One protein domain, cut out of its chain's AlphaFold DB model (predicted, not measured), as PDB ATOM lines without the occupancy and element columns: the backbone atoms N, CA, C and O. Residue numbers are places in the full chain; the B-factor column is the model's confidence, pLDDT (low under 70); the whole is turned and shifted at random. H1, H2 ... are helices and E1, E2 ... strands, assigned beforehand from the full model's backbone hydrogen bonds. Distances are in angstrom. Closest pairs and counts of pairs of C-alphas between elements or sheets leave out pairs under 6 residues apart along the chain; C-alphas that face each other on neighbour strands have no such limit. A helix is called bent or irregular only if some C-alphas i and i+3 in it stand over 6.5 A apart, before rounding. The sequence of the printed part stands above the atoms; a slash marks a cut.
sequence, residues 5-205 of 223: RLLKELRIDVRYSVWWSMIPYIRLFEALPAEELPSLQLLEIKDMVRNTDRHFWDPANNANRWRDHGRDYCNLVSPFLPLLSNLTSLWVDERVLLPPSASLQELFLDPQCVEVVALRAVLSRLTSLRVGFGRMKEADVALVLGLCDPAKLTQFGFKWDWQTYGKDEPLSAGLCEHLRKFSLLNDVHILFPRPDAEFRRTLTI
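AT A GLANCE: This is residues 5 to 205 of the 223 residues of an uncharacterized protein of Mycena chlorophos (UniProt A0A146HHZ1). The chain is wound in stacked turns that make a short horseshoe: E1, E2, E5, E6, E7 and E8 lie side by side in one curled sheet, and the helices H1, H2, H4, H5 and H7 follow one another in an arc round the outer side of its curve. The small hairpin of E3 and E4 reaches away from this body, and residues 15 to 27 form a long loop between E1 and H1. The printed part has 201 residues with seven named helices and eight named strands, in the order E1 H1 E2 E3 E4 H2 E5 H3 H4 E6 H5 E7 H6 H7 E8. The six-stranded sheet runs E1 E2 E5 E6 E7 E8 and is parallel, E3 and E4 form an antiparallel pair, and the class is mixed, helices and strands, with under half of the residues in named elements. The whole is compact, with a radius of gyration of the C-alphas of 17.0 A and spans of 53 by 47 by 34 A.

HOW THE PARTS SIT: E1, residues 9 to 14, is an edge strand, parallel to E2, residues 42 to 47, at 5 degrees, with N 12 and O 44 2.8 A apart. H1, residues 28 to 31, comes between them in the chain, in a strand-helix-strand unit, two parallel neighbour strands joined through a helix, with a right-handed crossover. E3, residues 55 to 58, and E4, residues 63 to 66, form a hairpin at 168 degrees, with N 58 and O 63 3.2 A apart. H2, residues 76 to 83, is close to H1 but not clearly touching it, with the C-alphas of Phe 29 and Leu 76 5.6 A apart as the closest. E5, residues 89 to 92, is parallel to E2 at 6 degrees, with N 45 and O 91 2.8 A apart. E6, residues 128 to 136, is parallel to E5, with N 130 and O 90 2.9 A apart, and bends by 85 degrees at residue 133. Between them come H3, residues 104 to 107, and H4, residues 114 to 123, in a second such unit. H4 touches H2 at a steep tilt of 55 degrees, the same way; their closest C-alphas, Pro 82 and Val 122, are 5.7 A apart. H5, residues 138 to 145, is on the sheet at a height of 9.1 A, over E6. E7, residues 155 to 160, is parallel to E6, with N 131 and O 157 2.8 A apart, and E6, H5 and E7 form a third unit. H6, residues 162 to 165, only grazes the sheet, with residues 162 to 164. H7, residues 173 to 180, touches H5 at a shallow tilt of 11 degrees, the same way, closest at the C-alphas of Glu 138 and Leu 175, 5.5 A. E8, residues 187 to 190, is the other edge strand, parallel to E7, with N 158 and O 189 2.9 A apart; E7, H6, H7 and E8 form the fourth unit, and these three crossovers are right-handed too. In H4, H5 and H7 every O i to N i+4 pair is within hydrogen-bond range; H2 has 0 of 4, with 1 of 5 O i to N i+3 pairs, and H1, H3 and H6 are too short for an i+4 pair.

IN THESE COORDINATES: E1 begins at C-alpha 9, (-26.537, -17.891, -29.515), and is 16.1 A long; E2 is 16.3 A and E7 15.7 A. E6, the longest strand by residues, measures 18.1 A, from C-alpha 128 at (-19.254, -17.631, -40.615). H4, the longest helix by residues, measures 14.1 A. H2 is only just irregular: C-alphas 76 and 79 are 6.6 A apart. E8 ends at C-alpha 190, (-12.135, -29.437, -42.704).

THE WHOLE: The two C-alphas farthest apart, those of Arg 5 and Ala 60, are 54.5 A apart. The printed part has no cut. The links E1 to H1 and E5 to H3 are long. The mean pLDDT of the printed part is 81.5; it is under 70 at residues 16 to 22, 49 to 70, 100 to 101, 168 and 193 to 205.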
ATOM      1  N   ARG A   5     -36.049 -13.389 -26.654       91.06
ATOM      2  CA  ARG A   5     -35.800 -12.261 -27.564       91.06
ATOM      3  C   ARG A   5     -34.398 -11.674 -27.476       91.06
ATOM      4  O   ARG A   5     -33.983 -10.982 -28.401       91.06
ATOM      5  N   LEU A   6     -33.684 -11.918 -26.379       94.31
ATOM      6  CA  LEU A   6     -32.301 -11.475 -26.179       94.31
ATOM      7  C   LEU A   6     -31.279 -12.583 -26.471       94.31
ATOM      8  O   LEU A   6     -30.078 -12.342 -26.351       94.31
ATOM      9  N   LEU A   7     -31.731 -13.790 -26.832       95.31
ATOM     10  CA  LEU A   7     -30.846 -14.911 -27.119       95.31
ATOM     11  C   LEU A   7     -30.037 -14.617 -28.388       95.31
ATOM     12  O   LEU A   7     -30.597 -14.489 -29.472       95.31
ATOM     13  N   LYS A   8     -28.713 -14.512 -28.240       96.81
ATOM     14  CA  LYS A   8     -27.784 -14.284 -29.358       96.81
ATOM     15  C   LYS A   8     -27.216 -15.568 -29.941       96.81
ATOM     16  O   LYS A   8     -26.884 -15.607 -31.123       96.81
ATOM     17  N   GLU A   9     -27.121 -16.612 -29.128       97.56
ATOM     18  CA  GLU A   9     -26.537 -17.891 -29.515       97.56
ATOM     19  C   GLU A   9     -27.463 -19.033 -29.117       97.56
ATOM     20  O   GLU A   9     -27.891 -19.122 -27.965       97.56
ATOM     21  N   LEU A  10     -27.728 -19.931 -30.060       95.81
ATOM     22  CA  LEU A  10     -28.453 -21.170 -29.831       95.81
ATOM     23  C   LEU A  10     -27.567 -22.323 -30.283       95.81
ATOM     24  O   LEU A  10     -27.216 -22.426 -31.456       95.81
ATOM     25  N   ARG A  11     -27.206 -23.188 -29.338       95.38
ATOM     26  CA  ARG A  11     -26.360 -24.356 -29.582       95.38
ATOM     27  C   ARG A  11     -27.130 -25.609 -29.205       95.38
ATOM     28  O   ARG A  11     -27.541 -25.763 -28.059       95.38
ATOM     29  N   ILE A  12     -27.330 -26.485 -30.177       91.75
ATOM     30  CA  ILE A  12     -28.117 -27.706 -30.058       91.75
ATOM     31  C   ILE A  12     -27.157 -28.883 -30.208       91.75
ATOM     32  O   ILE A  12     -26.547 -29.075 -31.256       91.75
ATOM     33  N   ASP A  13     -27.018 -29.667 -29.143       88.50
ATOM     34  CA  ASP A  13     -26.228 -30.897 -29.129       88.50
ATOM     35  C   ASP A  13     -27.186 -32.092 -29.145       88.50
ATOM     36  O   ASP A  13     -27.858 -32.394 -28.154       88.50
ATOM     37  N   VAL A  14     -27.296 -32.740 -30.304       83.06
ATOM     38  CA  VAL A  14     -28.172 -33.891 -30.509       83.06
ATOM     39  C   VAL A  14     -27.372 -35.157 -30.254       83.06
ATOM     40  O   VAL A  14     -26.624 -35.647 -31.104       83.06
ATOM     41  N   ARG A  15     -27.570 -35.717 -29.062       77.94
ATOM     42  CA  ARG A  15     -26.934 -36.963 -28.631       77.94
ATOM     43  C   ARG A  15     -27.870 -38.145 -28.803       77.94
ATOM     44  O   ARG A  15     -29.087 -38.027 -28.687       77.94
ATOM     45  N   TYR A  16     -27.289 -39.309 -29.052       68.56
ATOM     46  CA  TYR A  16     -28.021 -40.565 -28.967       68.56
ATOM     47  C   TYR A  16     -28.334 -40.871 -27.493       68.56
ATOM     48  O   TYR A  16     -27.415 -40.909 -26.670       68.56
ATOM     49  N   SER A  17     -29.607 -41.081 -27.148       58.31
ATOM     50  CA  SER A  17     -29.977 -41.674 -25.861       58.31
ATOM     51  C   SER A  17     -29.923 -43.197 -25.965       58.31
ATOM     52  O   SER A  17     -29.952 -43.769 -27.052       58.31
ATOM     53  N   VAL A  18     -29.743 -43.866 -24.831       50.09
ATOM     54  CA  VAL A  18     -29.458 -45.299 -24.762       50.09
ATOM     55  C   VAL A  18     -30.538 -46.104 -25.509       50.09
ATOM     56  O   VAL A  18     -31.710 -46.036 -25.162       50.09
ATOM     57  N   TRP A  19     -30.082 -46.929 -26.460       52.09
ATOM     58  CA  TRP A  19     -30.709 -48.175 -26.924       52.09
ATOM     59  C   TRP A  19     -31.785 -48.103 -28.067       52.09
ATOM     60  O   TRP A  19     -32.908 -47.634 -27.916       52.09
ATOM     61  N   TRP A  20     -31.390 -48.690 -29.215       50.44
ATOM     62  CA  TRP A  20     -32.115 -49.263 -30.383       50.44
ATOM     63  C   TRP A  20     -32.855 -48.403 -31.417       50.44
ATOM     64  O   TRP A  20     -32.905 -48.830 -32.571       50.44
ATOM     65  N   SER A  21     -33.399 -47.232 -31.096       57.69
ATOM     66  CA  SER A  21     -34.222 -46.508 -32.084       57.69
ATOM     67  C   SER A  21     -33.414 -45.450 -32.828       57.69
ATOM     68  O   SER A  21     -32.850 -44.536 -32.227       57.69
ATOM     69  N   MET A  22     -33.326 -45.571 -34.153       65.88
ATOM     70  CA  MET A  22     -32.888 -44.465 -35.004       65.88
ATOM     71  C   MET A  22     -33.994 -43.407 -34.974       65.88
ATOM     72  O   MET A  22     -35.154 -43.751 -35.181       65.88
ATOM     73  N   ILE A  23     -33.658 -42.148 -34.694       77.12
ATOM     74  CA  ILE A  23     -34.603 -41.029 -34.795       77.12
ATOM     75  C   ILE A  23     -34.351 -40.362 -36.151       77.12
ATOM     76  O   ILE A  23     -33.396 -39.592 -36.251       77.12
ATOM     77  N   PRO A  24     -35.129 -40.675 -37.203       77.81
ATOM     78  CA  PRO A  24     -34.895 -40.121 -38.535       77.81
ATOM     79  C   PRO A  24     -35.318 -38.653 -38.669       77.81
ATOM     80  O   PRO A  24     -34.784 -37.972 -39.538       77.81
ATOM     81  N   TYR A  25     -36.217 -38.165 -37.805       85.56
ATOM     82  CA  TYR A  25     -36.797 -36.819 -37.878       85.56
ATOM     83  C   TYR A  25     -36.638 -36.063 -36.555       85.56
ATOM     84  O   TYR A  25     -36.970 -36.586 -35.489       85.56
ATOM     85  N   ILE A  26     -36.185 -34.813 -36.622       88.06
ATOM     86  CA  ILE A  26     -36.101 -33.874 -35.503       88.06
ATOM     87  C   ILE A  26     -37.053 -32.710 -35.779       88.06
ATOM     88  O   ILE A  26     -36.789 -31.860 -36.622       88.06
ATOM     89  N   ARG A  27     -38.152 -32.645 -35.022       91.56
ATOM     90  CA  ARG A  27     -39.229 -31.649 -35.200       91.56
ATOM     91  C   ARG A  27     -39.060 -30.394 -34.334       91.56
ATOM     92  O   ARG A  27     -40.015 -29.668 -34.091       91.56
ATOM     93  N   LEU A  28     -37.845 -30.136 -33.840       92.00
ATOM     94  CA  LEU A  28     -37.553 -28.998 -32.959       92.00
ATOM     95  C   LEU A  28     -37.964 -27.658 -33.588       92.00
ATOM     96  O   LEU A  28     -38.558 -26.828 -32.911       92.00
ATOM     97  N   PHE A  29     -37.685 -27.467 -34.877       93.50
ATOM     98  CA  PHE A  29     -37.945 -26.210 -35.590       93.50
ATOM     99  C   PHE A  29     -39.395 -26.056 -36.062       93.50
ATOM    100  O   PHE A  29     -39.775 -24.995 -36.543       93.50
ATOM    101  N   GLU A  30     -40.233 -27.079 -35.878       91.69
ATOM    102  CA  GLU A  30     -41.688 -26.914 -35.954       91.69
ATOM    103  C   GLU A  30     -42.251 -26.308 -34.665       91.69
ATOM    104  O   GLU A  30     -43.241 -25.584 -34.698       91.69
ATOM    105  N   ALA A  31     -41.625 -26.620 -33.525       89.81
ATOM    106  CA  ALA A  31     -42.053 -26.158 -32.208       89.81
ATOM    107  C   ALA A  31     -41.380 -24.845 -31.775       89.81
ATOM    108  O   ALA A  31     -41.869 -24.187 -30.860       89.81
ATOM    109  N   LEU A  32     -40.255 -24.481 -32.398       90.12
ATOM    110  CA  LEU A  32     -39.487 -23.277 -32.098       90.12
ATOM    111  C   LEU A  32     -39.764 -22.193 -33.155       90.12
ATOM    112  O   LEU A  32     -39.179 -22.255 -34.238       90.12
ATOM    113  N   PRO A  33     -40.617 -21.194 -32.868       89.81
ATOM    114  CA  PRO A  33     -40.876 -20.096 -33.796       89.81
ATOM    115  C   PRO A  33     -39.639 -19.198 -33.938       89.81
ATOM    116  O   PRO A  33     -39.063 -18.734 -32.950       89.81
ATOM    117  N   ALA A  34     -39.221 -18.929 -35.175       93.56
ATOM    118  CA  ALA A  34     -38.046 -18.104 -35.458       93.56
ATOM    119  C   ALA A  34     -38.243 -16.639 -35.023       93.56
ATOM    120  O   ALA A  34     -37.291 -15.963 -34.632       93.56
ATOM    121  N   GLU A  35     -39.486 -16.158 -35.030       93.19
ATOM    122  CA  GLU A  35     -39.895 -14.807 -34.642       93.19
ATOM    123  C   GLU A  35     -39.651 -14.514 -33.155       93.19
ATOM    124  O   GLU A  35     -39.550 -13.353 -32.751       93.19
ATOM    125  N   GLU A  36     -39.524 -15.554 -32.327       92.94
ATOM    126  CA  GLU A  36     -39.156 -15.421 -30.915       92.94
ATOM    127  C   GLU A  36     -37.648 -15.259 -30.695       92.94
ATOM    128  O   GLU A  36     -37.219 -14.946 -29.582       92.94
ATOM    129  N   LEU A  37     -36.848 -15.407 -31.753       95.62
ATOM    130  CA  LEU A  37     -35.388 -15.340 -31.731       95.62
ATOM    131  C   LEU A  37     -34.835 -14.167 -32.570       95.62
ATOM    132  O   LEU A  37     -33.866 -14.347 -33.312       95.62
ATOM    133  N   PRO A  38     -35.377 -12.935 -32.454       95.69
ATOM    134  CA  PRO A  38     -34.983 -11.815 -33.302       95.69
ATOM    135  C   PRO A  38     -33.520 -11.408 -33.113       95.69
ATOM    136  O   PRO A  38     -32.930 -10.865 -34.035       95.69
ATOM    137  N   SER A  39     -32.918 -11.651 -31.944       96.62
ATOM    138  CA  SER A  39     -31.518 -11.291 -31.671       96.62
ATOM    139  C   SER A  39     -30.519 -12.396 -32.014       96.62
ATOM    140  O   SER A  39     -29.329 -12.222 -31.746       96.62
ATOM    141  N   LEU A  40     -30.971 -13.529 -32.562       97.75
ATOM    142  CA  LEU A  40     -30.111 -14.682 -32.783       97.75
ATOM    143  C   LEU A  40     -29.093 -14.393 -33.886       97.75
ATOM    144  O   LEU A  40     -29.448 -14.117 -35.028       97.75
ATOM    145  N   GLN A  41     -27.818 -14.482 -33.523       98.06
ATOM    146  CA  GLN A  41     -26.673 -14.248 -34.400       98.06
ATOM    147  C   GLN A  41     -25.967 -15.550 -34.765       98.06
ATOM    148  O   GLN A  41     -25.419 -15.647 -35.863       98.06
ATOM    149  N   LEU A  42     -26.007 -16.543 -33.872       97.81
ATOM    150  CA  LEU A  42     -25.372 -17.842 -34.048       97.81
ATOM    151  C   LEU A  42     -26.360 -18.982 -33.813       97.81
ATOM    152  O   LEU A  42     -26.980 -19.070 -32.750       97.81
ATOM    153  N   LEU A  43     -26.428 -19.891 -34.784       97.25
ATOM    154  CA  LEU A  43     -27.065 -21.196 -34.648       97.25
ATOM    155  C   LEU A  43     -26.016 -22.288 -34.856       97.25
ATOM    156  O   LEU A  43     -25.414 -22.370 -35.925       97.25
ATOM    157  N   GLU A  44     -25.821 -23.132 -33.848       95.44
ATOM    158  CA  GLU A  44     -24.936 -24.294 -33.910       95.44
ATOM    159  C   GLU A  44     -25.742 -25.581 -33.693       95.44
ATOM    160  O   GLU A  44     -26.448 -25.699 -32.693       95.44
ATOM    161  N   ILE A  45     -25.634 -26.553 -34.600       91.88
ATOM    162  CA  ILE A  45     -26.260 -27.876 -34.483       91.88
ATOM    163  C   ILE A  45     -25.177 -28.945 -34.627       91.88
ATOM    164  O   ILE A  45     -24.588 -29.119 -35.696       91.88
ATOM    165  N   LYS A  46     -24.946 -29.684 -33.543       86.81
ATOM    166  CA  LYS A  46     -24.045 -30.838 -33.496       86.81
ATOM    167  C   LYS A  46     -24.871 -32.112 -33.452       86.81
ATOM    168  O   LYS A  46     -25.444 -32.429 -32.413       86.81
ATOM    169  N   ASP A  47     -24.930 -32.847 -34.561       81.69
ATOM    170  CA  ASP A  47     -25.623 -34.139 -34.615       81.69
ATOM    171  C   ASP A  47     -24.648 -35.306 -34.445       81.69
ATOM    172  O   ASP A  47     -23.939 -35.713 -35.369       81.69
ATOM    173  N   MET A  48     -24.630 -35.875 -33.241       72.25
ATOM    174  CA  MET A  48     -23.825 -37.049 -32.932       72.25
ATOM    175  C   MET A  48     -24.634 -38.330 -33.180       72.25
ATOM    176  O   MET A  48     -25.226 -38.899 -32.257       72.25
ATOM    177  N   VAL A  49     -24.643 -38.829 -34.421       64.81
ATOM    178  CA  VAL A  49     -25.103 -40.205 -34.696       64.81
ATOM    179  C   VAL A  49     -23.989 -41.186 -34.303       64.81
ATOM    180  O   VAL A  49     -22.804 -40.885 -34.429       64.81
ATOM    181  N   ARG A  50     -24.367 -42.347 -33.755       53.94
ATOM    182  CA  ARG A  50     -23.475 -43.334 -33.120       53.94
ATOM    183  C   ARG A  50     -22.189 -43.586 -33.935       53.94
ATOM    184  O   ARG A  50     -22.239 -44.008 -35.086       53.94
ATOM    185  N   ASN A  51     -21.045 -43.332 -33.294       47.84
ATOM    186  CA  ASN A  51     -19.716 -43.218 -33.913       47.84
ATOM    187  C   ASN A  51     -18.937 -44.535 -34.102       47.84
ATOM    188  O   ASN A  51     -17.838 -44.490 -34.640       47.84
ATOM    189  N   THR A  52     -19.445 -45.691 -33.662       45.75
ATOM    190  CA  THR A  52     -18.599 -46.895 -33.504       45.75
ATOM    191  C   THR A  52     -18.062 -47.495 -34.808       45.75
ATOM    192  O   THR A  52     -17.006 -48.106 -34.761       45.75
ATOM    193  N   ASP A  53     -18.702 -47.250 -35.957       48.91
ATOM    194  CA  ASP A  53     -18.245 -47.728 -37.281       48.91
ATOM    195  C   ASP A  53     -18.260 -46.621 -38.350       48.91
ATOM    196  O   ASP A  53     -18.285 -46.886 -39.552       48.91
ATOM    197  N   ARG A  54     -18.352 -45.356 -37.925       52.81
ATOM    198  CA  ARG A  54     -18.700 -44.238 -38.815       52.81
ATOM    199  C   ARG A  54     -17.573 -43.897 -39.793       52.81
ATOM    200  O   ARG A  54     -17.853 -43.538 -40.936       52.81
ATOM    201  N   HIS A  55     -16.325 -44.016 -39.330       56.28
ATOM    202  CA  HIS A  55     -15.121 -43.545 -40.016       56.28
ATOM    203  C   HIS A  55     -13.944 -44.471 -39.707       56.28
ATOM    204  O   HIS A  55     -13.153 -44.202 -38.808       56.28
ATOM    205  N   PHE A  56     -13.832 -45.574 -40.442       54.97
ATOM    206  CA  PHE A  56     -12.635 -46.405 -40.395       54.97
ATOM    207  C   PHE A  56     -12.094 -46.595 -41.806       54.97
ATOM    208  O   PHE A  56     -12.832 -46.969 -42.724       54.97
ATOM    209  N   TRP A  57     -10.808 -46.292 -41.962       58.47
ATOM    210  CA  TRP A  57     -10.047 -46.657 -43.145       58.47
ATOM    211  C   TRP A  57      -9.544 -48.077 -42.924       58.47
ATOM    212  O   TRP A  57      -8.724 -48.279 -42.034       58.47
ATOM    213  N   ASP A  58     -10.041 -49.056 -43.684       62.78
ATOM    214  CA  ASP A  58      -9.525 -50.425 -43.612       62.78
ATOM    215  C   ASP A  58      -8.166 -50.489 -44.325       62.78
ATOM    216  O   ASP A  58      -8.132 -50.408 -45.559       62.78
ATOM    217  N   PRO A  59      -7.040 -50.633 -43.598       58.06
ATOM    218  CA  PRO A  59      -5.717 -50.654 -44.211       58.06
ATOM    219  C   PRO A  59      -5.496 -51.909 -45.061       58.06
ATOM    220  O   PRO A  59      -4.689 -51.877 -45.984       58.06
ATOM    221  N   ALA A  60      -6.199 -53.008 -44.761       61.28
ATOM    222  CA  ALA A  60      -6.005 -54.297 -45.422       61.28
ATOM    223  C   ALA A  60      -6.717 -54.366 -46.776       61.28
ATOM    224  O   ALA A  60      -6.213 -54.983 -47.710       61.28
ATOM    225  N   ASN A  61      -7.871 -53.707 -46.892       60.53
ATOM    226  CA  ASN A  61      -8.671 -53.715 -48.118       60.53
ATOM    227  C   ASN A  61      -8.635 -52.382 -48.877       60.53
ATOM    228  O   ASN A  61      -9.305 -52.252 -49.900       60.53
ATOM    229  N   ASN A  62      -7.908 -51.382 -48.356       54.78
ATOM    230  CA  ASN A  62      -7.955 -49.981 -48.794       54.78
ATOM    231  C   ASN A  62      -9.399 -49.482 -49.012       54.78
ATOM    232  O   ASN A  62      -9.684 -48.671 -49.893       54.78
ATOM    233  N   ALA A  63     -10.328 -50.049 -48.239       53.62
ATOM    234  CA  ALA A  63     -11.756 -49.944 -48.450       53.62
ATOM    235  C   ALA A  63     -12.370 -49.150 -47.306       53.62
ATOM    236  O   ALA A  63     -12.128 -49.384 -46.123       53.62
ATOM    237  N   ASN A  64     -13.202 -48.196 -47.684       54.09
ATOM    238  CA  ASN A  64     -13.784 -47.236 -46.772       54.09
ATOM    239  C   ASN A  64     -15.181 -47.684 -46.363       54.09
ATOM    240  O   ASN A  64     -16.075 -47.788 -47.202       54.09
ATOM    241  N   ARG A  65     -15.399 -47.903 -45.062       53.44
ATOM    242  CA  ARG A  65     -16.749 -48.046 -44.506       53.44
ATOM    243  C   ARG A  65     -17.184 -46.698 -43.951       53.44
ATOM    244  O   ARG A  65     -16.911 -46.369 -42.803       53.44
ATOM    245  N   TRP A  66     -17.828 -45.911 -44.807       52.75
ATOM    246  CA  TRP A  66     -18.444 -44.637 -44.444       52.75
ATOM    247  C   TRP A  66     -19.950 -44.775 -44.590       52.75
ATOM    248  O   TRP A  66     -20.457 -45.009 -45.685       52.75
ATOM    249  N   ARG A  67     -20.671 -44.650 -43.478       57.72
ATOM    250  CA  ARG A  67     -22.129 -44.546 -43.500       57.72
ATOM    251  C   ARG A  67     -22.485 -43.080 -43.348       57.72
ATOM    252  O   ARG A  67     -22.290 -42.506 -42.275       57.72
ATOM    253  N   ASP A  68     -22.973 -42.469 -44.425       55.69
ATOM    254  CA  ASP A  68     -23.580 -41.149 -44.309       55.69
ATOM    255  C   ASP A  68     -24.803 -41.282 -43.406       55.69
ATOM    256  O   ASP A  68     -25.740 -42.033 -43.675       55.69
ATOM    257  N   HIS A  69     -24.745 -40.577 -42.285       61.78
ATOM    258  CA  HIS A  69     -25.822 -40.499 -41.326       61.78
ATOM    259  C   HIS A  69     -26.244 -39.040 -41.235       61.78
ATOM    260  O   HIS A  69     -25.422 -38.169 -40.967       61.78
ATOM    261  N   GLY A  70     -27.528 -38.801 -41.444       68.62
ATOM    262  CA  GLY A  70     -28.181 -37.521 -41.231       68.62
ATOM    263  C   GLY A  70     -29.581 -37.780 -40.707       68.62
ATOM    264  O   GLY A  70     -30.129 -38.871 -40.894       68.62
ATOM    265  N   ARG A  71     -30.133 -36.789 -40.023       80.50
ATOM    266  CA  ARG A  71     -31.546 -36.753 -39.662       80.50
ATOM    267  C   ARG A  71     -32.172 -35.627 -40.447       80.50
ATOM    268  O   ARG A  71     -31.510 -34.637 -40.746       80.50
ATOM    269  N   ASP A  72     -33.440 -35.783 -40.749       85.88
ATOM    270  CA  ASP A  72     -34.224 -34.692 -41.281       85.88
ATOM    271  C   ASP A  72     -34.596 -33.736 -40.138       85.88
ATOM    272  O   ASP A  72     -35.185 -34.151 -39.137       85.88
ATOM    273  N   TYR A  73     -34.213 -32.467 -40.260       90.75
ATOM    274  CA  TYR A  73     -34.589 -31.416 -39.317       90.75
ATOM    275  C   TYR A  73     -35.759 -30.653 -39.912       90.75
ATOM    276  O   TYR A  73     -35.584 -29.656 -40.618       90.75
ATOM    277  N   CYS A  74     -36.956 -31.155 -39.625       90.25
ATOM    278  CA  CYS A  74     -38.196 -30.647 -40.187       90.25
ATOM    279  C   CYS A  74     -38.302 -29.137 -39.939       90.25
ATOM    280  O   CYS A  74     -38.079 -28.669 -38.820       90.25
ATOM    281  N   ASN A  75     -38.628 -28.391 -40.993       92.88
ATOM    282  CA  ASN A  75     -38.767 -26.935 -41.016       92.88
ATOM    283  C   ASN A  75     -37.496 -26.097 -40.781       92.88
ATOM    284  O   ASN A  75     -37.591 -24.869 -40.786       92.88
ATOM    285  N   LEU A  76     -36.309 -26.704 -40.633       94.25
ATOM    286  CA  LEU A  76     -35.061 -25.960 -40.415       94.25
ATOM    287  C   LEU A  76     -34.737 -25.025 -41.590       94.25
ATOM    288  O   LEU A  76     -34.624 -23.817 -41.409       94.25
ATOM    289  N   VAL A  77     -34.564 -25.572 -42.797       92.75
ATOM    290  CA  VAL A  77     -34.144 -24.778 -43.968       92.75
ATOM    291  C   VAL A  77     -35.254 -23.841 -44.426       92.75
ATOM    292  O   VAL A  77     -35.002 -22.662 -44.648       92.75
ATOM    293  N   SER A  78     -36.481 -24.347 -44.516       91.19
ATOM    294  CA  SER A  78     -37.675 -23.553 -44.778       91.19
ATOM    295  C   SER A  78     -38.780 -24.001 -43.824       91.19
ATOM    296  O   SER A  78     -39.034 -25.204 -43.765       91.19
ATOM    297  N   PRO A  79     -39.439 -23.091 -43.082       92.50
ATOM    298  CA  PRO A  79     -39.276 -21.633 -43.109       92.50
ATOM    299  C   PRO A  79     -38.281 -21.060 -42.078       92.50
ATOM    300  O   PRO A  79     -38.034 -19.857 -42.099       92.50
ATOM    301  N   PHE A  80     -37.723 -21.863 -41.162       96.00
ATOM    302  CA  PHE A  80     -37.084 -21.344 -39.942       96.00
ATOM    303  C   PHE A  80     -35.855 -20.451 -40.199       96.00
ATOM    304  O   PHE A  80     -35.819 -19.309 -39.738       96.00
ATOM    305  N   LEU A  81     -34.847 -20.924 -40.944       96.06
ATOM    306  CA  LEU A  81     -33.606 -20.167 -41.168       96.06
ATOM    307  C   LEU A  81     -33.817 -18.791 -41.848       96.06
ATOM    308  O   LEU A  81     -33.224 -17.811 -41.376       96.06
ATOM    309  N   PRO A  82     -34.628 -18.657 -42.921       95.88
ATOM    310  CA  PRO A  82     -34.902 -17.368 -43.561       95.88
ATOM    311  C   PRO A  82     -35.383 -16.280 -42.600       95.88
ATOM    312  O   PRO A  82     -34.946 -15.132 -42.709       95.88
ATOM    313  N   LEU A  83     -36.213 -16.654 -41.623       96.31
ATOM    314  CA  LEU A  83     -36.830 -15.737 -40.663       96.31
ATOM    315  C   LEU A  83     -35.843 -15.181 -39.621       96.31
ATOM    316  O   LEU A  83     -36.104 -14.140 -39.019       96.31
ATOM    317  N   LEU A  84     -34.675 -15.807 -39.445       96.62
ATOM    318  CA  LEU A  84     -33.628 -15.348 -38.526       96.62
ATOM    319  C   LEU A  84     -32.799 -14.197 -39.122       96.62
ATOM    320  O   LEU A  84     -31.633 -14.371 -39.471       96.62
ATOM    321  N   SER A  85     -33.388 -13.011 -39.262       94.25
ATOM    322  CA  SER A  85     -32.796 -11.864 -39.980       94.25
ATOM    323  C   SER A  85     -31.399 -11.431 -39.507       94.25
ATOM    324  O   SER A  85     -30.608 -10.962 -40.325       94.25
ATOM    325  N   ASN A  86     -31.074 -11.628 -38.226       96.44
ATOM    326  CA  ASN A  86     -29.787 -11.262 -37.624       96.44
ATOM    327  C   ASN A  86     -28.749 -12.398 -37.608       96.44
ATOM    328  O   ASN A  86     -27.648 -12.214 -37.080       96.44
ATOM    329  N   LEU A  87     -29.069 -13.559 -38.189       97.81
ATOM    330  CA  LEU A  87     -28.162 -14.700 -38.232       97.81
ATOM    331  C   LEU A  87     -26.942 -14.375 -39.101       97.81
ATOM    332  O   LEU A  87     -27.066 -14.139 -40.302       97.81
ATOM    333  N   THR A  88     -25.764 -14.417 -38.485       97.94
ATOM    334  CA  THR A  88     -24.463 -14.186 -39.139       97.94
ATOM    335  C   THR A  88     -23.586 -15.433 -39.131       97.94
ATOM    336  O   THR A  88     -22.709 -15.569 -39.984       97.94
ATOM    337  N   SER A  89     -23.842 -16.352 -38.195       98.06
ATOM    338  CA  SER A  89     -23.087 -17.587 -38.011       98.06
ATOM    339  C   SER A  89     -24.012 -18.803 -38.034       98.06
ATOM    340  O   SER A  89     -24.912 -18.920 -37.202       98.06
ATOM    341  N   LEU A  90     -23.781 -19.725 -38.968       97.38
ATOM    342  CA  LEU A  90     -24.518 -20.989 -39.063       97.38
ATOM    343  C   LEU A  90     -23.537 -22.150 -39.052       97.38
ATOM    344  O   LEU A  90     -22.794 -22.348 -40.016       97.38
ATOM    345  N   TRP A  91     -23.513 -22.899 -37.954       94.44
ATOM    346  CA  TRP A  91     -22.584 -23.999 -37.759       94.44
ATOM    347  C   TRP A  91     -23.318 -25.311 -37.635       94.44
ATOM    348  O   TRP A  91     -23.903 -25.620 -36.604       94.44
ATOM    349  N   VAL A  92     -23.281 -26.095 -38.695       89.94
ATOM    350  CA  VAL A  92     -24.056 -27.318 -38.750       89.94
ATOM    351  C   VAL A  92     -23.143 -28.454 -39.166       89.94
ATOM    352  O   VAL A  92     -22.454 -28.368 -40.179       89.94
ATOM    353  N   ASP A  93     -23.121 -29.504 -38.357       81.19
ATOM    354  CA  ASP A  93     -22.363 -30.713 -38.656       81.19
ATOM    355  C   ASP A  93     -23.239 -31.724 -39.432       81.19
ATOM    356  O   ASP A  93     -24.458 -31.593 -39.520       81.19
ATOM    357  N   GLU A  94     -22.614 -32.762 -39.992       77.81
ATOM    358  CA  GLU A  94     -23.275 -33.869 -40.711       77.81
ATOM    359  C   GLU A  94     -24.162 -33.437 -41.888       77.81
ATOM    360  O   GLU A  94     -23.732 -32.607 -42.673       77.81
ATOM    361  N   ARG A  95     -25.324 -34.069 -42.098       81.12
ATOM    362  CA  ARG A  95     -26.262 -33.811 -43.203       81.12
ATOM    363  C   ARG A  95     -27.597 -33.340 -42.628       81.12
ATOM    364  O   ARG A  95     -28.568 -34.081 -42.611       81.12
ATOM    365  N   VAL A  96     -27.573 -32.142 -42.059       85.75
ATOM    366  CA  VAL A  96     -28.687 -31.501 -41.336       85.75
ATOM    367  C   VAL A  96     -29.388 -30.457 -42.210       85.75
ATOM    368  O   VAL A  96     -30.579 -30.221 -42.052       85.75
ATOM    369  N   LEU A  97     -28.660 -29.832 -43.143       88.44
ATOM    370  CA  LEU A  97     -29.208 -28.840 -44.080       88.44
ATOM    371  C   LEU A  97     -29.798 -29.480 -45.349       88.44
ATOM    372  O   LEU A  97     -30.227 -28.767 -46.251       88.44
ATOM    373  N   LEU A  98     -29.785 -30.810 -45.442       83.38
ATOM    374  CA  LEU A  98     -30.357 -31.577 -46.544       83.38
ATOM    375  C   LEU A  98     -31.211 -32.719 -45.992       83.38
ATOM    376  O   LEU A  98     -30.768 -33.391 -45.058       83.38
ATOM    377  N   PRO A  99     -32.356 -33.022 -46.624       75.62
ATOM    378  CA  PRO A  99     -33.070 -34.261 -46.367       75.62
ATOM    379  C   PRO A  99     -32.159 -35.492 -46.563       75.62
ATOM    380  O   PRO A  99     -31.319 -35.498 -47.475       75.62
ATOM    381  N   PRO A 100     -32.331 -36.577 -45.780       69.56
ATOM    382  CA  PRO A 100     -31.486 -37.775 -45.857       69.56
ATOM    383  C   PRO A 100     -31.431 -38.451 -47.236       69.56
ATOM    384  O   PRO A 100     -30.458 -39.143 -47.544       69.56
ATOM    385  N   SER A 101     -32.452 -38.265 -48.073       69.88
ATOM    386  CA  SER A 101     -32.533 -38.827 -49.425       69.88
ATOM    387  C   SER A 101     -32.017 -37.894 -50.527       69.88
ATOM    388  O   SER A 101     -31.712 -38.389 -51.602       69.88
ATOM    389  N   ALA A 102     -31.870 -36.588 -50.282       76.44
ATOM    390  CA  ALA A 102     -31.586 -35.595 -51.326       76.44
ATOM    391  C   ALA A 102     -30.091 -35.278 -51.467       76.44
ATOM    392  O   ALA A 102     -29.460 -34.848 -50.495       76.44
ATOM    393  N   SER A 103     -29.501 -35.449 -52.648       81.62
ATOM    394  CA  SER A 103     -28.147 -34.940 -52.892       81.62
ATOM    395  C   SER A 103     -28.153 -33.423 -53.095       81.62
ATOM    396  O   SER A 103     -29.154 -32.828 -53.494       81.62
ATOM    397  N   LEU A 104     -27.008 -32.785 -52.834       83.62
ATOM    398  CA  LEU A 104     -26.859 -31.349 -53.053       83.62
ATOM    399  C   LEU A 104     -27.083 -31.010 -54.535       83.62
ATOM    400  O   LEU A 104     -27.853 -30.119 -54.858       83.62
ATOM    401  N   GLN A 105     -26.489 -31.783 -55.442       84.00
ATOM    402  CA  GLN A 105     -26.622 -31.588 -56.887       84.00
ATOM    403  C   GLN A 105     -28.075 -31.693 -57.362       84.00
ATOM    404  O   GLN A 105     -28.512 -30.828 -58.114       84.00
ATOM    405  N   GLU A 106     -28.831 -32.692 -56.890       84.88
ATOM    406  CA  GLU A 106     -30.261 -32.834 -57.206       84.88
ATOM    407  C   GLU A 106     -31.077 -31.650 -56.693       84.88
ATOM    408  O   GLU A 106     -31.930 -31.145 -57.419       84.88
ATOM    409  N   LEU A 107     -30.793 -31.174 -55.475       82.69
ATOM    410  CA  LEU A 107     -31.478 -30.011 -54.916       82.69
ATOM    411  C   LEU A 107     -31.270 -28.767 -55.798       82.69
ATOM    412  O   LEU A 107     -32.200 -27.998 -56.013       82.69
ATOM    413  N   PHE A 108     -30.068 -28.593 -56.353       84.75
ATOM    414  CA  PHE A 108     -29.730 -27.463 -57.223       84.75
ATOM    415  C   PHE A 108     -30.139 -27.640 -58.697       84.75
ATOM    416  O   PHE A 108     -29.896 -26.723 -59.485       84.75
ATOM    417  N   LEU A 109     -30.784 -28.751 -59.083       87.88
ATOM    418  CA  LEU A 109     -31.370 -28.895 -60.427       87.88
ATOM    419  C   LEU A 109     -32.550 -27.945 -60.641       87.88
ATOM    420  O   LEU A 109     -32.734 -27.443 -61.749       87.88
ATOM    421  N   ASP A 110     -33.325 -27.686 -59.585       86.81
ATOM    422  CA  ASP A 110     -34.391 -26.692 -59.591       86.81
ATOM    423  C   ASP A 110     -33.974 -25.466 -58.758       86.81
ATOM    424  O   ASP A 110     -34.147 -25.442 -57.536       86.81
ATOM    425  N   PRO A 111     -33.437 -24.410 -59.394       84.56
ATOM    426  CA  PRO A 111     -33.016 -23.211 -58.682       84.56
ATOM    427  C   PRO A 111     -34.183 -22.419 -58.071       84.56
ATOM    428  O   PRO A 111     -33.923 -21.485 -57.309       84.56
ATOM    429  N   GLN A 112     -35.434 -22.745 -58.418       87.88
ATOM    430  CA  GLN A 112     -36.641 -22.101 -57.898       87.88
ATOM    431  C   GLN A 112     -37.299 -22.896 -56.766       87.88
ATOM    432  O   GLN A 112     -38.271 -22.409 -56.183       87.88
ATOM    433  N   CYS A 113     -36.785 -24.083 -56.415       89.56
ATOM    434  CA  CYS A 113     -37.333 -24.824 -55.286       89.56
ATOM    435  C   CYS A 113     -37.151 -24.042 -53.975       89.56
ATOM    436  O   CYS A 113     -36.189 -23.287 -53.779       89.56
ATOM    437  N   VAL A 114     -38.114 -24.213 -53.070       89.81
ATOM    438  CA  VAL A 114     -38.253 -23.410 -51.848       89.81
ATOM    439  C   VAL A 114     -36.996 -23.498 -50.981       89.81
ATOM    440  O   VAL A 114     -36.547 -22.493 -50.434       89.81
ATOM    441  N   GLU A 115     -36.390 -24.677 -50.897       89.12
ATOM    442  CA  GLU A 115     -35.176 -24.940 -50.135       89.12
ATOM    443  C   GLU A 115     -33.963 -24.205 -50.715       89.12
ATOM    444  O   GLU A 115     -33.199 -23.607 -49.957       89.12
ATOM    445  N   VAL A 116     -33.788 -24.183 -52.042       90.00
ATOM    446  CA  VAL A 116     -32.683 -23.449 -52.687       90.00
ATOM    447  C   VAL A 116     -32.851 -21.948 -52.508       90.00
ATOM    448  O   VAL A 116     -31.877 -21.253 -52.202       90.00
ATOM    449  N   VAL A 117     -34.074 -21.438 -52.657       92.50
ATOM    450  CA  VAL A 117     -34.380 -20.020 -52.430       92.50
ATOM    451  C   VAL A 117     -34.092 -19.640 -50.974       92.50
ATOM    452  O   VAL A 117     -33.419 -18.637 -50.723       92.50
ATOM    453  N   ALA A 118     -34.518 -20.470 -50.019       93.31
ATOM    454  CA  ALA A 118     -34.263 -20.273 -48.596       93.31
ATOM    455  C   ALA A 118     -32.762 -20.303 -48.266       93.31
ATOM    456  O   ALA A 118     -32.252 -19.382 -47.624       93.31
ATOM    457  N   LEU A 119     -32.026 -21.309 -48.755       93.62
ATOM    458  CA  LEU A 119     -30.577 -21.404 -48.568       93.62
ATOM    459  C   LEU A 119     -29.858 -20.200 -49.176       93.62
ATOM    460  O   LEU A 119     -29.008 -19.613 -48.519       93.62
ATOM    461  N   ARG A 120     -30.215 -19.768 -50.389       93.31
ATOM    462  CA  ARG A 120     -29.616 -18.580 -51.016       93.31
ATOM    463  C   ARG A 120     -29.845 -17.318 -50.181       93.31
ATOM    464  O   ARG A 120     -28.911 -16.539 -49.979       93.31
ATOM    465  N   ALA A 121     -31.062 -17.121 -49.676       93.25
ATOM    466  CA  ALA A 121     -31.395 -15.972 -48.837       93.25
ATOM    467  C   ALA A 121     -30.594 -15.959 -47.523       93.25
ATOM    468  O   ALA A 121     -30.170 -14.901 -47.062       93.25
ATOM    469  N   VAL A 122     -30.356 -17.132 -46.932       95.56
ATOM    470  CA  VAL A 122     -29.641 -17.261 -45.657       95.56
ATOM    471  C   VAL A 122     -28.128 -17.212 -45.852       95.56
ATOM    472  O   VAL A 122     -27.457 -16.451 -45.166       95.56
ATOM    473  N   LEU A 123     -27.567 -17.995 -46.772       96.12
ATOM    474  CA  LEU A 123     -26.115 -18.144 -46.919       96.12
ATOM    475  C   LEU A 123     -25.440 -16.868 -47.447       96.12
ATOM    476  O   LEU A 123     -24.315 -16.570 -47.056       96.12
ATOM    477  N   SER A 124     -26.140 -16.060 -48.246       95.81
ATOM    478  CA  SER A 124     -25.621 -14.786 -48.776       95.81
ATOM    479  C   SER A 124     -25.423 -13.683 -47.721       95.81
ATOM    480  O   SER A 124     -24.772 -12.672 -47.991       95.81
ATOM    481  N   ARG A 125     -25.957 -13.844 -46.503       95.00
ATOM    482  CA  ARG A 125     -25.758 -12.883 -45.398       95.00
ATOM    483  C   ARG A 125     -24.752 -13.341 -44.342       95.00
ATOM    484  O   ARG A 125     -24.383 -12.532 -43.493       95.00
ATOM    485  N   LEU A 126     -24.316 -14.599 -44.371       97.75
ATOM    486  CA  LEU A 126     -23.448 -15.148 -43.328       97.75
ATOM    487  C   LEU A 126     -22.009 -14.646 -43.461       97.75
ATOM    488  O   LEU A 126     -21.476 -14.499 -44.559       97.75
ATOM    489  N   THR A 127     -21.367 -14.446 -42.314       97.69
ATOM    490  CA  THR A 127     -19.924 -14.199 -42.210       97.69
ATOM    491  C   THR A 127     -19.178 -15.466 -41.800       97.69
ATOM    492  O   THR A 127     -18.035 -15.660 -42.201       97.69
ATOM    493  N   SER A 128     -19.830 -16.364 -41.058       96.94
ATOM    494  CA  SER A 128     -19.254 -17.631 -40.615       96.94
ATOM    495  C   SER A 128     -20.185 -18.788 -40.956       96.94
ATOM    496  O   SER A 128     -21.322 -18.862 -40.483       96.94
ATOM    497  N   LEU A 129     -19.711 -19.708 -41.792       96.06
ATOM    498  CA  LEU A 129     -20.500 -20.839 -42.258       96.06
ATOM    499  C   LEU A 129     -19.744 -22.139 -42.035       96.06
ATOM    500  O   LEU A 129     -18.613 -22.303 -42.478       96.06
ATOM    501  N   ARG A 130     -20.409 -23.109 -41.421       92.06
ATOM    502  CA  ARG A 130     -19.994 -24.505 -41.444       92.06
ATOM    503  C   ARG A 130     -21.148 -25.350 -41.948       92.06
ATOM    504  O   ARG A 130     -22.237 -25.318 -41.377       92.06
ATOM    505  N   VAL A 131     -20.897 -26.071 -43.034       86.19
ATOM    506  CA  VAL A 131     -21.946 -26.693 -43.830       86.19
ATOM    507  C   VAL A 131     -22.206 -28.126 -43.399       86.19
ATOM    508  O   VAL A 131     -21.340 -29.000 -43.482       86.19
ATOM    509  N   GLY A 132     -23.451 -28.354 -42.994       77.12
ATOM    510  CA  GLY A 132     -23.984 -29.665 -42.666       77.12
ATOM    511  C   GLY A 132     -24.656 -30.313 -43.874       77.12
ATOM    512  O   GLY A 132     -25.850 -30.609 -43.809       77.12
ATOM    513  N   PHE A 133     -23.922 -30.508 -44.974       81.81
ATOM    514  CA  PHE A 133     -24.413 -31.166 -46.198       81.81
ATOM    515  C   PHE A 133     -23.930 -32.614 -46.372       81.81
ATOM    516  O   PHE A 133     -24.201 -33.252 -47.386       81.81
ATOM    517  N   GLY A 134     -23.244 -33.162 -45.374       79.69
ATOM    518  CA  GLY A 134     -22.517 -34.417 -45.498       79.69
ATOM    519  C   GLY A 134     -21.185 -34.223 -46.219       79.69
ATOM    520  O   GLY A 134     -20.607 -33.138 -46.206       79.69
ATOM    521  N   ARG A 135     -20.657 -35.309 -46.787       81.56
ATOM    522  CA  ARG A 135     -19.391 -35.281 -47.527       81.56
ATOM    523  C   ARG A 135     -19.557 -34.534 -48.840       81.56
ATOM    524  O   ARG A 135     -20.547 -34.726 -49.536       81.56
ATOM    525  N   MET A 136     -18.566 -33.724 -49.168       86.69
ATOM    526  CA  MET A 136     -18.603 -32.841 -50.320       86.69
ATOM    527  C   MET A 136     -17.391 -33.075 -51.204       86.69
ATOM    528  O   MET A 136     -16.254 -33.145 -50.723       86.69
ATOM    529  N   LYS A 137     -17.655 -33.160 -52.505       88.69
ATOM    530  CA  LYS A 137     -16.645 -33.071 -53.555       88.69
ATOM    531  C   LYS A 137     -16.405 -31.611 -53.913       88.69
ATOM    532  O   LYS A 137     -17.134 -30.719 -53.477       88.69
ATOM    533  N   GLU A 138     -15.404 -31.364 -54.748       89.94
ATOM    534  CA  GLU A 138     -15.079 -30.013 -55.218       89.94
ATOM    535  C   GLU A 138     -16.303 -29.278 -55.785       89.94
ATOM    536  O   GLU A 138     -16.581 -28.150 -55.383       89.94
ATOM    537  N   ALA A 139     -17.066 -29.942 -56.660       91.00
ATOM    538  CA  ALA A 139     -18.258 -29.368 -57.278       91.00
ATOM    539  C   ALA A 139     -19.326 -28.976 -56.243       91.00
ATOM    540  O   ALA A 139     -19.947 -27.924 -56.370       91.00
ATOM    541  N   ASP A 140     -19.501 -29.772 -55.186       91.44
ATOM    542  CA  ASP A 140     -20.468 -29.469 -54.128       91.44
ATOM    543  C   ASP A 140     -20.023 -28.242 -53.326       91.44
ATOM    544  O   ASP A 140     -20.831 -27.373 -53.001       91.44
ATOM    545  N   VAL A 141     -18.721 -28.136 -53.031       92.19
ATOM    546  CA  VAL A 141     -18.169 -26.963 -52.337       92.19
ATOM    547  C   VAL A 141     -18.334 -25.713 -53.197       92.19
ATOM    548  O   VAL A 141     -18.760 -24.675 -52.693       92.19
ATOM    549  N   ALA A 142     -18.060 -25.817 -54.497       92.75
ATOM    550  CA  ALA A 142     -18.259 -24.733 -55.448       92.75
ATOM    551  C   ALA A 142     -19.722 -24.262 -55.497       92.75
ATOM    552  O   ALA A 142     -19.965 -23.054 -55.487       92.75
ATOM    553  N   LEU A 143     -20.684 -25.194 -55.505       93.06
ATOM    554  CA  LEU A 143     -22.114 -24.880 -55.470       93.06
ATOM    555  C   LEU A 143     -22.480 -24.084 -54.216       93.06
ATOM    556  O   LEU A 143     -23.115 -23.038 -54.323       93.06
ATOM    557  N   VAL A 144     -22.039 -24.532 -53.039       93.88
ATOM    558  CA  VAL A 144     -22.366 -23.856 -51.777       93.88
ATOM    559  C   VAL A 144     -21.706 -22.487 -51.666       93.88
ATOM    560  O   VAL A 144     -22.359 -21.517 -51.278       93.88
ATOM    561  N   LEU A 145     -20.433 -22.378 -52.048       94.44
ATOM    562  CA  LEU A 145     -19.752 -21.088 -52.118       94.44
ATOM    563  C   LEU A 145     -20.471 -20.140 -53.090       94.44
ATOM    564  O   LEU A 145     -20.597 -18.957 -52.798       94.44
ATOM    565  N   GLY A 146     -21.044 -20.647 -54.186       93.94
ATOM    566  CA  GLY A 146     -21.867 -19.863 -55.114       93.94
ATOM    567  C   GLY A 146     -23.143 -19.248 -54.514       93.94
ATOM    568  O   GLY A 146     -23.753 -18.386 -55.147       93.94
ATOM    569  N   LEU A 147     -23.552 -19.657 -53.309       94.00
ATOM    570  CA  LEU A 147     -24.693 -19.093 -52.570       94.00
ATOM    571  C   LEU A 147     -24.271 -18.056 -51.528       94.00
ATOM    572  O   LEU A 147     -25.121 -17.355 -50.980       94.00
ATOM    573  N   CYS A 148     -22.978 -17.997 -51.227       96.31
ATOM    574  CA  CYS A 148     -22.410 -17.105 -50.232       96.31
ATOM    575  C   CYS A 148     -22.029 -15.765 -50.873       96.31
ATOM    576  O   CYS A 148     -21.737 -15.688 -52.066       96.31
ATOM    577  N   ASP A 149     -21.984 -14.707 -50.068       95.62
ATOM    578  CA  ASP A 149     -21.467 -13.412 -50.508       95.62
ATOM    579  C   ASP A 149     -19.933 -13.376 -50.342       95.62
ATOM    580  O   ASP A 149     -19.437 -13.448 -49.206       95.62
ATOM    581  N   PRO A 150     -19.161 -13.255 -51.440       94.88
ATOM    582  CA  PRO A 150     -17.702 -13.242 -51.383       94.88
ATOM    583  C   PRO A 150     -17.121 -12.053 -50.618       94.88
ATOM    584  O   PRO A 150     -15.983 -12.130 -50.155       94.88
ATOM    585  N   ALA A 151     -17.897 -10.980 -50.442       94.56
ATOM    586  CA  ALA A 151     -17.495  -9.796 -49.696       94.56
ATOM    587  C   ALA A 151     -17.799  -9.882 -48.188       94.56
ATOM    588  O   ALA A 151     -17.531  -8.917 -47.474       94.56
ATOM    589  N   LYS A 152     -18.364 -10.993 -47.689       95.56
ATOM    590  CA  LYS A 152     -18.743 -11.147 -46.270       95.56
ATOM    591  C   LYS A 152     -18.141 -12.362 -45.580       95.56
ATOM    592  O   LYS A 152     -17.845 -12.282 -44.389       95.56
ATOM    593  N   LEU A 153     -18.011 -13.482 -46.286       96.88
ATOM    594  CA  LEU A 153     -17.627 -14.747 -45.664       96.88
ATOM    595  C   LEU A 153     -16.166 -14.704 -45.187       96.88
ATOM    596  O   LEU A 153     -15.246 -14.559 -45.991       96.88
ATOM    597  N   THR A 154     -15.960 -14.854 -43.881       94.94
ATOM    598  CA  THR A 154     -14.641 -14.888 -43.235       94.94
ATOM    599  C   THR A 154     -14.241 -16.285 -42.787       94.94
ATOM    600  O   THR A 154     -13.047 -16.582 -42.737       94.94
ATOM    601  N   GLN A 155     -15.220 -17.152 -42.504       94.31
ATOM    602  CA  GLN A 155     -14.986 -18.535 -42.096       94.31
ATOM    603  C   GLN A 155     -15.844 -19.505 -42.906       94.31
ATOM    604  O   GLN A 155     -17.053 -19.299 -43.055       94.31
ATOM    605  N   PHE A 156     -15.230 -20.591 -43.377       94.06
ATOM    606  CA  PHE A 156     -15.916 -21.642 -44.122       94.06
ATOM    607  C   PHE A 156     -15.484 -23.035 -43.660       94.06
ATOM    608  O   PHE A 156     -14.311 -23.392 -43.720       94.06
ATOM    609  N   GLY A 157     -16.432 -23.850 -43.205       91.25
ATOM    610  CA  GLY A 157     -16.186 -25.219 -42.770       91.25
ATOM    611  C   GLY A 157     -16.986 -26.235 -43.570       91.25
ATOM    612  O   GLY A 157     -18.174 -26.024 -43.771       91.25
ATOM    613  N   PHE A 158     -16.377 -27.349 -43.978       89.06
ATOM    614  CA  PHE A 158     -17.047 -28.428 -44.716       89.06
ATOM    615  C   PHE A 158     -16.434 -29.803 -44.412       89.06
ATOM    616  O   PHE A 158     -15.343 -29.922 -43.848       89.06
ATOM    617  N   LYS A 159     -17.143 -30.871 -44.785       84.56
ATOM    618  CA  LYS A 159     -16.663 -32.257 -44.694       84.56
ATOM    619  C   LYS A 159     -16.167 -32.701 -46.070       84.56
ATOM    620  O   LYS A 159     -16.964 -32.908 -46.976       84.56
ATOM    621  N   TRP A 160     -14.852 -32.831 -46.227       84.69
ATOM    622  CA  TRP A 160     -14.249 -33.244 -47.497       84.69
ATOM    623  C   TRP A 160     -14.432 -34.742 -47.755       84.69
ATOM    624  O   TRP A 160     -14.308 -35.558 -46.835       84.69
ATOM    625  N   ASP A 161     -14.723 -35.106 -49.003       81.88
ATOM    626  CA  ASP A 161     -14.894 -36.497 -49.414       81.88
ATOM    627  C   ASP A 161     -13.554 -37.215 -49.657       81.88
ATOM    628  O   ASP A 161     -13.173 -37.538 -50.783       81.88
ATOM    629  N   TRP A 162     -12.847 -37.525 -48.569       77.50
ATOM    630  CA  TRP A 162     -11.606 -38.306 -48.609       77.50
ATOM    631  C   TRP A 162     -11.775 -39.715 -49.201       77.50
ATOM    632  O   TRP A 162     -10.778 -40.334 -49.564       77.50
ATOM    633  N   GLN A 163     -13.002 -40.245 -49.309       74.56
ATOM    634  CA  GLN A 163     -13.230 -41.550 -49.935       74.56
ATOM    635  C   GLN A 163     -13.040 -41.475 -51.450       74.56
ATOM    636  O   GLN A 163     -12.420 -42.368 -52.018       74.56
ATOM    637  N   THR A 164     -13.588 -40.442 -52.091       76.88
ATOM    638  CA  THR A 164     -13.502 -40.283 -53.548       76.88
ATOM    639  C   THR A 164     -12.096 -39.887 -53.983       76.88
ATOM    640  O   THR A 164     -11.601 -40.400 -54.982       76.88
ATOM    641  N   TYR A 165     -11.457 -38.978 -53.244       75.75
ATOM    642  CA  TYR A 165     -10.151 -38.443 -53.628       75.75
ATOM    643  C   TYR A 165      -8.981 -39.254 -53.067       75.75
ATOM    644  O   TYR A 165      -7.913 -39.239 -53.653       75.75
ATOM    645  N   GLY A 166      -9.174 -40.004 -51.983       71.69
ATOM    646  CA  GLY A 166      -8.097 -40.719 -51.301       71.69
ATOM    647  C   GLY A 166      -7.532 -39.921 -50.128       71.69
ATOM    648  O   GLY A 166      -7.519 -38.691 -50.128       71.69
ATOM    649  N   LYS A 167      -7.073 -40.631 -49.090       70.75
ATOM    650  CA  LYS A 167      -6.580 -39.996 -47.859       70.75
ATOM    651  C   LYS A 167      -5.277 -39.222 -48.059       70.75
ATOM    652  O   LYS A 167      -5.038 -38.276 -47.320       70.75
ATOM    653  N   ASP A 168      -4.447 -39.627 -49.019       69.62
ATOM    654  CA  ASP A 168      -3.101 -39.076 -49.199       69.62
ATOM    655  C   ASP A 168      -3.025 -37.946 -50.229       69.62
ATOM    656  O   ASP A 168      -2.015 -37.240 -50.289       69.62
ATOM    657  N   GLU A 169      -4.104 -37.732 -50.982       72.00
ATOM    658  CA  GLU A 169      -4.166 -36.693 -52.000       72.00
ATOM    659  C   GLU A 169      -4.285 -35.296 -51.373       72.00
ATOM    660  O   GLU A 169      -4.990 -35.100 -50.372       72.00
ATOM    661  N   PRO A 170      -3.612 -34.283 -51.946       74.88
ATOM    662  CA  PRO A 170      -3.845 -32.903 -51.564       74.88
ATOM    663  C   PRO A 170      -5.280 -32.483 -51.912       74.88
ATOM    664  O   PRO A 170      -5.968 -33.097 -52.729       74.88
ATOM    665  N   LEU A 171      -5.723 -31.368 -51.328       80.56
ATOM    666  CA  LEU A 171      -6.925 -30.702 -51.820       80.56
ATOM    667  C   LEU A 171      -6.755 -30.340 -53.295       80.56
ATOM    668  O   LEU A 171      -5.675 -29.920 -53.721       80.56
ATOM    669  N   SER A 172      -7.836 -30.465 -54.060       82.50
ATOM    670  CA  SER A 172      -7.800 -30.164 -55.482       82.50
ATOM    671  C   SER A 172      -7.487 -28.685 -55.738       82.50
ATOM    672  O   SER A 172      -7.881 -27.788 -54.983       82.50
ATOM    673  N   ALA A 173      -6.776 -28.415 -56.835       84.06
ATOM    674  CA  ALA A 173      -6.420 -27.051 -57.219       84.06
ATOM    675  C   ALA A 173      -7.666 -26.174 -57.434       84.06
ATOM    676  O   ALA A 173      -7.685 -25.027 -56.984       84.06
ATOM    677  N   GLY A 174      -8.719 -26.731 -58.042       87.31
ATOM    678  CA  GLY A 174      -9.971 -26.018 -58.278       87.31
ATOM    679  C   GLY A 174     -10.706 -25.659 -56.984       87.31
ATOM    680  O   GLY A 174     -11.162 -24.525 -56.843       87.31
ATOM    681  N   LEU A 175     -10.699 -26.523 -55.957       88.00
ATOM    682  CA  LEU A 175     -11.214 -26.161 -54.629       88.00
ATOM    683  C   LEU A 175     -10.492 -24.926 -54.071       88.00
ATOM    684  O   LEU A 175     -11.134 -23.991 -53.588       88.00
ATOM    685  N   CYS A 176      -9.160 -24.892 -54.155       87.06
ATOM    686  CA  CYS A 176      -8.397 -23.723 -53.724       87.06
ATOM    687  C   CYS A 176      -8.760 -22.467 -54.529       87.06
ATOM    688  O   CYS A 176      -8.846 -21.386 -53.952       87.06
ATOM    689  N   GLU A 177      -8.989 -22.580 -55.837       89.75
ATOM    690  CA  GLU A 177      -9.435 -21.455 -56.667       89.75
ATOM    691  C   GLU A 177     -10.820 -20.943 -56.271       89.75
ATOM    692  O   GLU A 177     -11.023 -19.730 -56.213       89.75
ATOM    693  N   HIS A 178     -11.760 -21.832 -55.942       92.12
ATOM    694  CA  HIS A 178     -13.071 -21.436 -55.430       92.12
ATOM    695  C   HIS A 178     -12.962 -20.671 -54.109       92.12
ATOM    696  O   HIS A 178     -13.575 -19.613 -53.975       92.12
ATOM    697  N   LEU A 179     -12.142 -21.151 -53.169       90.75
ATOM    698  CA  LEU A 179     -11.923 -20.488 -51.879       90.75
ATOM    699  C   LEU A 179     -11.241 -19.119 -52.042       90.75
ATOM    700  O   LEU A 179     -11.617 -18.166 -51.368       90.75
ATOM    701  N   ARG A 180     -10.295 -18.978 -52.982       88.94
ATOM    702  CA  ARG A 180      -9.595 -17.704 -53.249       88.94
ATOM    703  C   ARG A 180     -10.502 -16.575 -53.744       88.94
ATOM    704  O   ARG A 180     -10.104 -15.419 -53.659       88.94
ATOM    705  N   LYS A 181     -11.705 -16.877 -54.245       91.75
ATOM    706  CA  LYS A 181     -12.689 -15.851 -54.644       91.75
ATOM    707  C   LYS A 181     -13.226 -15.053 -53.446       91.75
ATOM    708  O   LYS A 181     -13.790 -13.982 -53.642       91.75
ATOM    709  N   PHE A 182     -13.033 -15.557 -52.229       93.12
ATOM    710  CA  PHE A 182     -13.472 -14.940 -50.983       93.12
ATOM    711  C   PHE A 182     -12.290 -14.221 -50.334       93.12
ATOM    712  O   PHE A 182     -11.526 -14.811 -49.576       93.12
ATOM    713  N   SER A 183     -12.115 -12.936 -50.640       90.06
ATOM    714  CA  SER A 183     -10.947 -12.162 -50.191       90.06
ATOM    715  C   SER A 183     -10.868 -11.970 -48.673       90.06
ATOM    716  O   SER A 183      -9.783 -11.722 -48.150       90.06
ATOM    717  N   LEU A 184     -11.997 -12.087 -47.968       92.88
ATOM    718  CA  LEU A 184     -12.070 -11.991 -46.508       92.88
ATOM    719  C   LEU A 184     -11.948 -13.347 -45.796       92.88
ATOM    720  O   LEU A 184     -11.861 -13.372 -44.566       92.88
ATOM    721  N   LEU A 185     -11.936 -14.457 -46.543       91.69
ATOM    722  CA  LEU A 185     -11.872 -15.805 -45.988       91.69
ATOM    723  C   LEU A 185     -10.496 -16.047 -45.368       91.69
ATOM    724  O   LEU A 185      -9.490 -16.168 -46.066       91.69
ATOM    725  N   ASN A 186     -10.461 -16.117 -44.042       88.00
ATOM    726  CA  ASN A 186      -9.233 -16.265 -43.265       88.00
ATOM    727  C   ASN A 186      -9.160 -17.597 -42.508       88.00
ATOM    728  O   ASN A 186      -8.070 -17.995 -42.094       88.00
ATOM    729  N   ASP A 187     -10.284 -18.304 -42.387       86.00
ATOM    730  CA  ASP A 187     -10.375 -19.573 -41.676       86.00
ATOM    731  C   ASP A 187     -11.153 -20.600 -42.504       86.00
ATOM    732  O   ASP A 187     -12.338 -20.421 -42.809       86.00
ATOM    733  N   VAL A 188     -10.479 -21.687 -42.884       87.00
ATOM    734  CA  VAL A 188     -11.111 -22.821 -43.563       87.00
ATOM    735  C   VAL A 188     -10.976 -24.076 -42.711       87.00
ATOM    736  O   VAL A 188      -9.869 -24.550 -42.427       87.00
ATOM    737  N   HIS A 189     -12.118 -24.649 -42.331       83.62
ATOM    738  CA  HIS A 189     -12.185 -25.839 -41.490       83.62
ATOM    739  C   HIS A 189     -12.584 -27.075 -42.293       83.62
ATOM    740  O   HIS A 189     -13.689 -27.169 -42.822       83.62
ATOM    741  N   ILE A 190     -11.732 -28.096 -42.282       81.19
ATOM    742  CA  ILE A 190     -12.135 -29.437 -42.704       81.19
ATOM    743  C   ILE A 190     -12.585 -30.192 -41.454       81.19
ATOM    744  O   ILE A 190     -11.772 -30.494 -40.581       81.19
ATOM    745  N   LEU A 191     -13.889 -30.458 -41.346       71.19
ATOM    746  CA  LEU A 191     -14.510 -30.998 -40.124       71.19
ATOM    747  C   LEU A 191     -14.016 -32.397 -39.770       71.19
ATOM    748  O   LEU A 191     -13.814 -32.718 -38.598       71.19
ATOM    749  N   PHE A 192     -13.785 -33.198 -40.803       70.06
ATOM    750  CA  PHE A 192     -13.200 -34.522 -40.705       70.06
ATOM    751  C   PHE A 192     -11.850 -34.455 -41.406       70.06
ATOM    752  O   PHE A 192     -11.798 -34.607 -42.631       70.06
ATOM    753  N   PRO A 193     -10.783 -34.105 -40.667       60.03
ATOM    754  CA  PRO A 193      -9.454 -34.027 -41.241       60.03
ATOM    755  C   PRO A 193      -9.037 -35.403 -41.759       60.03
ATOM    756  O   PRO A 193      -9.635 -36.427 -41.418       60.03
ATOM    757  N   ARG A 194      -8.016 -35.396 -42.612       61.34
ATOM    758  CA  ARG A 194      -7.421 -36.586 -43.217       61.34
ATOM    759  C   ARG A 194      -7.286 -37.733 -42.190       61.34
ATOM    760  O   ARG A 194      -6.778 -37.486 -41.094       61.34
ATOM    761  N   PRO A 195      -7.716 -38.965 -42.529       53.84
ATOM    762  CA  PRO A 195      -7.416 -40.147 -41.724       53.84
ATOM    763  C   PRO A 195      -5.904 -40.216 -41.476       53.84
ATOM    764  O   PRO A 195      -5.138 -40.063 -42.423       53.84
ATOM    765  N   ASP A 196      -5.485 -40.400 -40.225       56.41
ATOM    766  CA  ASP A 196      -4.079 -40.428 -39.777       56.41
ATOM    767  C   ASP A 196      -3.367 -39.062 -39.666       56.41
ATOM    768  O   ASP A 196      -2.209 -39.013 -39.249       56.41
ATOM    769  N   ALA A 197      -4.024 -37.935 -39.969       52.16
ATOM    770  CA  ALA A 197      -3.458 -36.627 -39.645       52.16
ATOM    771  C   ALA A 197      -3.501 -36.409 -38.126       52.16
ATOM    772  O   ALA A 197      -4.584 -36.317 -37.539       52.16
ATOM    773  N   GLU A 198      -2.330 -36.303 -37.487       44.41
ATOM    774  CA  GLU A 198      -2.253 -35.825 -36.108       44.41
ATOM    775  C   GLU A 198      -3.018 -34.498 -36.003       44.41
ATOM    776  O   GLU A 198      -2.821 -33.559 -36.775       44.41
ATOM    777  N   PHE A 199      -3.978 -34.479 -35.084       39.09
ATOM    778  CA  PHE A 199      -5.036 -33.486 -34.942       39.09
ATOM    779  C   PHE A 199      -4.500 -32.040 -34.885       39.09
ATOM    780  O   PHE A 199      -4.219 -31.537 -33.801       39.09
ATOM    781  N   ARG A 200      -4.449 -31.313 -36.014       38.31
ATOM    782  CA  ARG A 200      -4.486 -29.836 -36.020       38.31
ATOM    783  C   ARG A 200      -5.367 -29.291 -37.146       38.31
ATOM    784  O   ARG A 200      -5.201 -29.596 -38.322       38.31
ATOM    785  N   ARG A 201      -6.377 -28.531 -36.713       48.47
ATOM    786  CA  ARG A 201      -7.493 -27.960 -37.475       48.47
ATOM    787  C   ARG A 201      -7.135 -26.532 -37.888       48.47
ATOM    788  O   ARG A 201      -6.575 -25.823 -37.062       48.47
ATOM    789  N   THR A 202      -7.533 -26.154 -39.103       42.38
ATOM    790  CA  THR A 202      -7.434 -24.826 -39.748       42.38
ATOM    791  C   THR A 202      -6.407 -24.771 -40.880       42.38
ATOM    792  O   THR A 202      -5.201 -24.895 -40.686       42.38
ATOM    793  N   LEU A 203      -6.921 -24.569 -42.096       45.47
ATOM    794  CA  LEU A 203      -6.138 -24.164 -43.256       45.47
ATOM    795  C   LEU A 203      -6.081 -22.636 -43.268       45.47
ATOM    796  O   LEU A 203      -7.103 -21.979 -43.453       45.47
ATOM    797  N   THR A 204      -4.890 -22.070 -43.088       41.84
ATOM    798  CA  THR A 204      -4.671 -20.637 -43.305       41.84
ATOM    799  C   THR A 204      -4.410 -20.409 -44.790       41.84
ATOM    800  O   THR A 204      -3.422 -20.910 -45.334       41.84
ATOM    801  N   ILE A 205      -5.284 -19.662 -45.464       45.78
ATOM    802  CA  ILE A 205      -5.013 -19.192 -46.825       45.78
ATOM    803  C   ILE A 205      -3.985 -18.055 -46.699       45.78
ATOM    804  O   ILE A 205      -4.257 -17.085 -45.989       45.78
TER     805      ILE A 205